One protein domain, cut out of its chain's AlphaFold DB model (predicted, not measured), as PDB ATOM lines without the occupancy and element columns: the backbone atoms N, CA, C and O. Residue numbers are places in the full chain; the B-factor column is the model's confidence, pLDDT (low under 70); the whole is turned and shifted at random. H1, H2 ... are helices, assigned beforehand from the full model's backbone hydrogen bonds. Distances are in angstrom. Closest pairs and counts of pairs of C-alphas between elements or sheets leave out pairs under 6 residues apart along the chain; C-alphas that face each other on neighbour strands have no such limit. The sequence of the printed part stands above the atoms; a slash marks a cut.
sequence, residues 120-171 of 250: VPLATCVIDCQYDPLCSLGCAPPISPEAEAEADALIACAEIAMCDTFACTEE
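AT A GLANCE: This is residues 120 to 171 of the 250 residues of an uncharacterized protein of Enhygromyxa salina (UniProt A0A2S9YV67). A long helix, H3, packs with its residues 151 to 158 on a shorter helix, H1, the two running the same way at a modest angle, while a small helix, H4, fills the corner by the last part of H3 and crosses both. The small helix H2 sits beyond the last part of H1, away from H3, and the link of residues 137 to 144 loops from it back to the beginning of H3. The printed part has 52 residues with four named helices, in the order H1, H2, H3, H4, and no named strand; its class is all helix. It is compact, with a radius of gyration of the C-alphas of 10.0 A, and its C-alphas span 25 by 23 by 15 A.

HOW THE PARTS SIT: H1, residues 120 to 128, is the hub, touching three other helices. H2, residues 133 to 136, only just touches H1, with 3 pairs of C-alphas within 8 A; the closest C-alphas are those of Val 126 and Ser 136, 5.2 A apart. H3, residues 145 to 161, touches H1 with residues 151 to 158 alone, and their closest C-alphas are those of Ala 123 and Ala 151, 5.3 A apart. H1 and H3 run the same way at a shallow tilt of 34 degrees, only just short of steep. H4, residues 166 to 171, touches H1, about perpendicular at 79 degrees; their closest C-alphas are those of Thr 124 and Phe 166, 5.5 A apart. H4 also touches H3, which touches it with residues 154 to 158 alone; the closest C-alphas, those of Ala 158 and Thr 169, are 5.9 A apart, and the lines stand at 72 degrees, only just about perpendicular. The packing of the helices is mostly crossed, but only just: of the three touching pairs H1 and H3, H1 and H4, and H3 and H4, 1 is at a shallow tilt. H2 is apart from both H3 and H4. In H1 and H3 every O i to N i+4 pair is within hydrogen-bond range; in H4 0 of 2 such pairs are, beside 3 of 3 O i to N i+3 pairs, and H2 is too short for an O i to N i+4 pair.

IN THESE COORDINATES: H1 begins at C-alpha 120, at (225.099, 374.517, 265.327), and measures 11.9 A from first to last C-alpha. H2, four residues from Pro 133 to Ser 136, measures 4.9 A. H3, from C-alpha 145 at (238.887, 374.222, 267.349) to C-alpha 161 at (219.988, 363.036, 277.213), is the longest helix, at 24.1 A. H4 measures 9.9 A and ends at C-alpha 171, at (215.662, 371.885, 276.954).

THE WHOLE: The two C-alphas farthest apart are those of Leu 134 and Glu 171, at 27.0 A. The printed part has no cut. The links from H1 to H2 and from H3 to H4 are tight, and the link from H2 to H3, with 8 residues, is short. The mean pLDDT of the printed part is 89.5, and no printed residue is under 70.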
ATOM      1  N   VAL A 120     226.513 374.856 265.568       91.38
ATOM      2  CA  VAL A 120     225.099 374.517 265.327       91.38
ATOM      3  C   VAL A 120     224.899 373.558 264.153       91.38
ATOM      4  O   VAL A 120     224.294 372.502 264.370       91.38
ATOM      5  N   PRO A 121     225.361 373.864 262.923       89.62
ATOM      6  CA  PRO A 121     225.193 372.941 261.808       89.62
ATOM      7  C   PRO A 121     225.953 371.623 262.016       89.62
ATOM      8  O   PRO A 121     225.422 370.574 261.652       89.62
ATOM      9  N   LEU A 122     227.124 371.637 262.671       90.56
ATOM     10  CA  LEU A 122     227.869 370.413 262.989       90.56
ATOM     11  C   LEU A 122     227.090 369.510 263.954       90.56
ATOM     12  O   LEU A 122     226.824 368.346 263.653       90.56
ATOM     13  N   ALA A 123     226.662 370.058 265.093       92.31
ATOM     14  CA  ALA A 123     225.900 369.317 266.090       92.31
ATOM     15  C   ALA A 123     224.555 368.836 265.530       92.31
ATOM     16  O   ALA A 123     224.144 367.713 265.811       92.31
ATOM     17  N   THR A 124     223.885 369.651 264.708       93.25
ATOM     18  CA  THR A 124     222.646 369.252 264.026       93.25
ATOM     19  C   THR A 124     222.887 368.042 263.130       93.25
ATOM     20  O   THR A 124     222.165 367.058 263.255       93.25
ATOM     21  N   CYS A 125     223.936 368.069 262.303       92.12
ATOM     22  CA  CYS A 125     224.280 366.954 261.426       92.12
ATOM     23  C   CYS A 125     224.511 365.651 262.210       92.12
ATOM     24  O   CYS A 125     223.903 364.626 261.902       92.12
ATOM     25  N   VAL A 126     225.313 365.692 263.279       93.25
ATOM     26  CA  VAL A 126     225.624 364.498 264.088       93.25
ATOM     27  C   VAL A 126     224.392 363.967 264.835       93.25
ATOM     28  O   VAL A 126     224.177 362.752 264.905       93.25
ATOM     29  N   ILE A 127     223.551 364.856 265.372       93.69
ATOM     30  CA  ILE A 127     222.314 364.469 266.070       93.69
ATOM     31  C   ILE A 127     221.292 363.879 265.089       93.69
ATOM     32  O   ILE A 127     220.667 362.867 265.407       93.69
ATOM     33  N   ASP A 128     221.149 364.455 263.894       93.50
ATOM     34  CA  ASP A 128     220.262 363.944 262.840       93.50
ATOM     35  C   ASP A 128     220.749 362.589 262.303       93.50
ATOM     36  O   ASP A 128     219.945 361.705 261.991       93.50
ATOM     37  N   CYS A 129     222.068 362.378 262.300       92.62
ATOM     38  CA  CYS A 129     222.700 361.077 262.107       92.62
ATOM     39  C   CYS A 129     222.469 360.098 263.269       92.62
ATOM     40  O   CYS A 129     222.908 358.953 263.199       92.62
ATOM     41  N   GLN A 130     221.774 360.501 264.335       92.25
ATOM     42  CA  GLN A 130     221.529 359.705 265.541       92.25
ATOM     43  C   GLN A 130     222.812 359.161 266.169       92.25
ATOM     44  O   GLN A 130     222.818 358.043 266.692       92.25
ATOM     45  N   TYR A 131     223.897 359.938 266.098       87.00
ATOM     46  CA  TYR A 131     225.225 359.526 266.562       87.00
ATOM     47  C   TYR A 131     225.736 358.256 265.862       87.00
ATOM     48  O   TYR A 131     226.684 357.628 266.335       87.00
ATOM     49  N   ASP A 132     225.107 357.851 264.749       88.31
ATOM     50  CA  ASP A 132     225.620 356.784 263.913       88.31
ATOM     51  C   ASP A 132     226.960 357.257 263.357       88.31
ATOM     52  O   ASP A 132     227.015 358.285 262.666       88.31
ATOM     53  N   PRO A 133     228.054 356.554 263.664       79.94
ATOM     54  CA  PRO A 133     229.345 357.090 263.311       79.94
ATOM     55  C   PRO A 133     229.588 357.099 261.803       79.94
ATOM     56  O   PRO A 133     230.251 358.004 261.322       79.94
ATOM     57  N   LEU A 134     229.007 356.157 261.046       79.69
ATOM     58  CA  LEU A 134     229.136 356.132 259.585       79.69
ATOM     59  C   LEU A 134     228.461 357.339 258.944       79.69
ATOM     60  O   LEU A 134     228.998 357.926 258.013       79.69
ATOM     61  N   CYS A 135     227.276 357.694 259.433       84.94
ATOM     62  CA  CYS A 135     226.569 358.884 258.988       84.94
ATOM     63  C   CYS A 135     227.327 360.155 259.391       84.94
ATOM     64  O   CYS A 135     227.489 361.055 258.573       84.94
ATOM     65  N   SER A 136     227.847 360.197 260.623       85.00
ATOM     66  CA  SER A 136     228.538 361.371 261.175       85.00
ATOM     67  C   SER A 136     229.849 361.695 260.452       85.00
ATOM     68  O   SER A 136     230.240 362.855 260.414       85.00
ATOM     69  N   LEU A 137     230.490 360.707 259.815       78.00
ATOM     70  CA  LEU A 137     231.623 360.933 258.907       78.00
ATOM     71  C   LEU A 137     231.256 361.818 257.701       78.00
ATOM     72  O   LEU A 137     232.116 362.462 257.116       78.00
ATOM     73  N   GLY A 138     229.979 361.865 257.316       76.50
ATOM     74  CA  GLY A 138     229.489 362.757 256.265       76.50
ATOM     75  C   GLY A 138     229.262 364.198 256.724       76.50
ATOM     76  O   GLY A 138     228.965 365.052 255.889       76.50
ATOM     77  N   CYS A 139     229.371 364.481 258.024       85.19
ATOM     78  CA  CYS A 139     229.301 365.845 258.520       85.19
ATOM     79  C   CYS A 139     230.578 366.593 258.144       85.19
ATOM     80  O   CYS A 139     231.683 366.060 258.216       85.19
ATOM     81  N   ALA A 140     230.415 367.841 257.724       76.50
ATOM     82  CA  ALA A 140     231.541 368.688 257.378       76.50
ATOM     83  C   ALA A 140     232.441 368.947 258.605       76.50
ATOM     84  O   ALA A 140     231.928 368.996 259.729       76.50
ATOM     85  N   PRO A 141     233.763 369.111 258.406       77.00
ATOM     86  CA  PRO A 141     234.699 369.355 259.501       77.00
ATOM     87  C   PRO A 141     234.336 370.635 260.273       77.00
ATOM     88  O   PRO A 141     233.653 371.505 259.729       77.00
ATOM     89  N   PRO A 142     234.764 370.790 261.536       77.06
ATOM     90  CA  PRO A 142     234.539 372.022 262.283       77.06
ATOM     91  C   PRO A 142     235.307 373.193 261.655       77.06
ATOM     92  O   PRO A 142     236.451 373.044 261.234       77.06
ATOM     93  N   ILE A 143     234.706 374.386 261.643       78.19
ATOM     94  CA  ILE A 143     235.355 375.596 261.100       78.19
ATOM     95  C   ILE A 143     236.502 376.115 261.991       78.19
ATOM     96  O   ILE A 143     237.347 376.892 261.554       78.19
ATOM     97  N   SER A 144     236.529 375.714 263.266       80.81
ATOM     98  CA  SER A 144     237.572 376.076 264.230       80.81
ATOM     99  C   SER A 144     237.651 375.071 265.387       80.81
ATOM    100  O   SER A 144     236.663 374.386 265.665       80.81
ATOM    101  N   PRO A 145     238.781 375.014 266.121       79.19
ATOM    102  CA  PRO A 145     238.887 374.222 267.349       79.19
ATOM    103  C   PRO A 145     237.856 374.616 268.414       79.19
ATOM    104  O   PRO A 145     237.419 373.784 269.209       79.19
ATOM    105  N   GLU A 146     237.468 375.891 268.456       83.69
ATOM    106  CA  GLU A 146     236.396 376.377 269.318       83.69
ATOM    107  C   GLU A 146     235.051 375.758 268.915       83.69
ATOM    108  O   GLU A 146     234.391 375.155 269.760       83.69
ATOM    109  N   ALA A 147     234.690 375.810 267.627       85.25
ATOM    110  CA  ALA A 147     233.456 375.206 267.121       85.25
ATOM    111  C   ALA A 147     233.408 373.686 267.359       85.25
ATOM    112  O   ALA A 147     232.351 373.157 267.703       85.25
ATOM    113  N   GLU A 148     234.544 372.996 267.225       87.00
ATOM    114  CA  GLU A 148     234.682 371.572 267.553       87.00
ATOM    115  C   GLU A 148     234.380 371.312 269.034       87.00
ATOM    116  O   GLU A 148     233.503 370.518 269.365       87.00
ATOM    117  N   ALA A 149     235.049 372.032 269.939       87.50
ATOM    118  CA  ALA A 149     234.880 371.840 271.376       87.50
ATOM    119  C   ALA A 149     233.445 372.135 271.848       87.50
ATOM    120  O   ALA A 149     232.930 371.473 272.758       87.50
ATOM    121  N   GLU A 150     232.799 373.135 271.251       91.81
ATOM    122  CA  GLU A 150     231.406 373.483 271.523       91.81
ATOM    123  C   GLU A 150     230.445 372.406 271.009       91.81
ATOM    124  O   GLU A 150     229.535 371.998 271.745       91.81
ATOM    125  N   ALA A 151     230.672 371.907 269.790       92.50
ATOM    126  CA  ALA A 151     229.856 370.860 269.185       92.50
ATOM    127  C   ALA A 151     229.990 369.553 269.964       92.50
ATOM    128  O   ALA A 151     228.975 368.982 270.356       92.50
ATOM    129  N   ASP A 152     231.211 369.132 270.292       92.56
ATOM    130  CA  ASP A 152     231.490 367.938 271.093       92.56
ATOM    131  C   ASP A 152     230.797 367.987 272.453       92.56
ATOM    132  O   ASP A 152     230.189 367.009 272.899       92.56
ATOM    133  N   ALA A 153     230.847 369.141 273.127       93.94
ATOM    134  CA  ALA A 153     230.175 369.317 274.406       93.94
ATOM    135  C   ALA A 153     228.652 369.152 274.269       93.94
ATOM    136  O   ALA A 153     228.023 368.507 275.120       93.94
ATOM    137  N   LEU A 154     228.055 369.720 273.215       96.06
ATOM    138  CA  LEU A 154     226.624 369.608 272.949       96.06
ATOM    139  C   LEU A 154     226.222 368.186 272.547       96.06
ATOM    140  O   LEU A 154     225.284 367.651 273.135       96.06
ATOM    141  N   ILE A 155     226.950 367.561 271.620       95.56
ATOM    142  CA  ILE A 155     226.734 366.190 271.139       95.56
ATOM    143  C   ILE A 155     226.820 365.203 272.304       95.56
ATOM    144  O   ILE A 155     225.906 364.403 272.497       95.56
ATOM    145  N   ALA A 156     227.849 365.307 273.151       94.81
ATOM    146  CA  ALA A 156     227.997 364.438 274.317       94.81
ATOM    147  C   ALA A 156     226.830 364.588 275.307       94.81
ATOM    148  O   ALA A 156     226.360 363.609 275.892       94.81
ATOM    149  N   CYS A 157     226.334 365.814 275.510       97.50
ATOM    150  CA  CYS A 157     225.139 366.020 276.320       97.50
ATOM    151  C   CYS A 157     223.893 365.419 275.655       97.50
ATOM    152  O   CYS A 157     223.112 364.744 276.328       97.50
ATOM    153  N   ALA A 158     223.724 365.644 274.353       96.69
ATOM    154  CA  ALA A 158     222.593 365.176 273.567       96.69
ATOM    155  C   ALA A 158     222.503 363.640 273.573       96.69
ATOM    156  O   ALA A 158     221.421 363.098 273.805       96.69
ATOM    157  N   GLU A 159     223.636 362.940 273.460       94.56
ATOM    158  CA  GLU A 159     223.718 361.480 273.569       94.56
ATOM    159  C   GLU A 159     223.269 360.992 274.961       94.56
ATOM    160  O   GLU A 159     222.408 360.116 275.078       94.56
ATOM    161  N   ILE A 160     223.776 361.605 276.040       96.12
ATOM    162  CA  ILE A 160     223.392 361.270 277.427       96.12
ATOM    163  C   ILE A 160     221.901 361.539 277.676       96.12
ATOM    164  O   ILE A 160     221.235 360.781 278.389       96.12
ATOM    165  N   ALA A 161     221.381 362.626 277.108       95.56
ATOM    166  CA  ALA A 161     219.988 363.036 277.213       95.56
ATOM    167  C   ALA A 161     219.051 362.244 276.283       95.56
ATOM    168  O   ALA A 161     217.833 362.368 276.421       95.56
ATOM    169  N   MET A 162     219.598 361.405 275.392       95.19
ATOM    170  CA  MET A 162     218.873 360.699 274.330       95.19
ATOM    171  C   MET A 162     218.072 361.651 273.432       95.19
ATOM    172  O   MET A 162     216.925 361.371 273.083       95.19
ATOM    173  N   CYS A 163     218.672 362.787 273.079       95.88
ATOM    174  CA  CYS A 163     218.103 363.699 272.101       95.88
ATOM    175  C   CYS A 163     218.268 363.138 270.687       95.88
ATOM    176  O   CYS A 163     219.348 362.697 270.309       95.88
ATOM    177  N   ASP A 164     217.193 363.176 269.907       93.12
ATOM    178  CA  ASP A 164     217.132 362.749 268.503       93.12
ATOM    179  C   ASP A 164     216.980 363.930 267.530       93.12
ATOM    180  O   ASP A 164     216.834 363.735 266.329       93.12
ATOM    181  N   THR A 165     216.966 365.152 268.062       93.62
ATOM    182  CA  THR A 165     216.840 366.403 267.314       93.62
ATOM    183  C   THR A 165     217.619 367.504 268.017       93.62
ATOM    184  O   THR A 165     217.711 367.522 269.251       93.62
ATOM    185  N   PHE A 166     218.112 368.483 267.258       91.00
ATOM    186  CA  PHE A 166     218.762 369.661 267.836       91.00
ATOM    187  C   PHE A 166     217.840 370.406 268.820       91.00
ATOM    188  O   PHE A 166     218.271 370.810 269.896       91.00
ATOM    189  N   ALA A 167     216.539 370.503 268.523       94.06
ATOM    190  CA  ALA A 167     215.558 371.168 269.388       94.06
ATOM    191  C   ALA A 167     215.440 370.542 270.793       94.06
ATOM    192  O   ALA A 167     215.192 371.247 271.767       94.06
ATOM    193  N   CYS A 168     215.656 369.231 270.936       96.31
ATOM    194  CA  CYS A 168     215.679 368.575 272.247       96.31
ATOM    195  C   CYS A 168     216.813 369.102 273.145       96.31
ATOM    196  O   CYS A 168     216.672 369.181 274.371       96.31
ATOM    197  N   THR A 169     217.933 369.498 272.539       96.19
ATOM    198  CA  THR A 169     219.118 369.954 273.271       96.19
ATOM    199  C   THR A 169     218.928 371.328 273.910       96.19
ATOM    200  O   THR A 169     219.536 371.598 274.945       96.19
ATOM    201  N   GLU A 170     218.011 372.151 273.396       94.94
ATOM    202  CA  GLU A 170     217.637 373.425 274.021       94.94
ATOM    203  C   GLU A 170     217.097 373.207 275.446       94.94
ATOM    204  O   GLU A 170     217.467 373.921 276.379       94.94
ATOM    205  N   GLU A 171     216.264 372.178 275.649       94.69
ATOM    206  CA  GLU A 171     215.662 371.885 276.954       94.69
ATOM    207  C   GLU A 171     216.598 371.069 277.856       94.69
ATOM    208  O   GLU A 171     216.778 371.392 279.035       94.69
TER     209      GLU A 171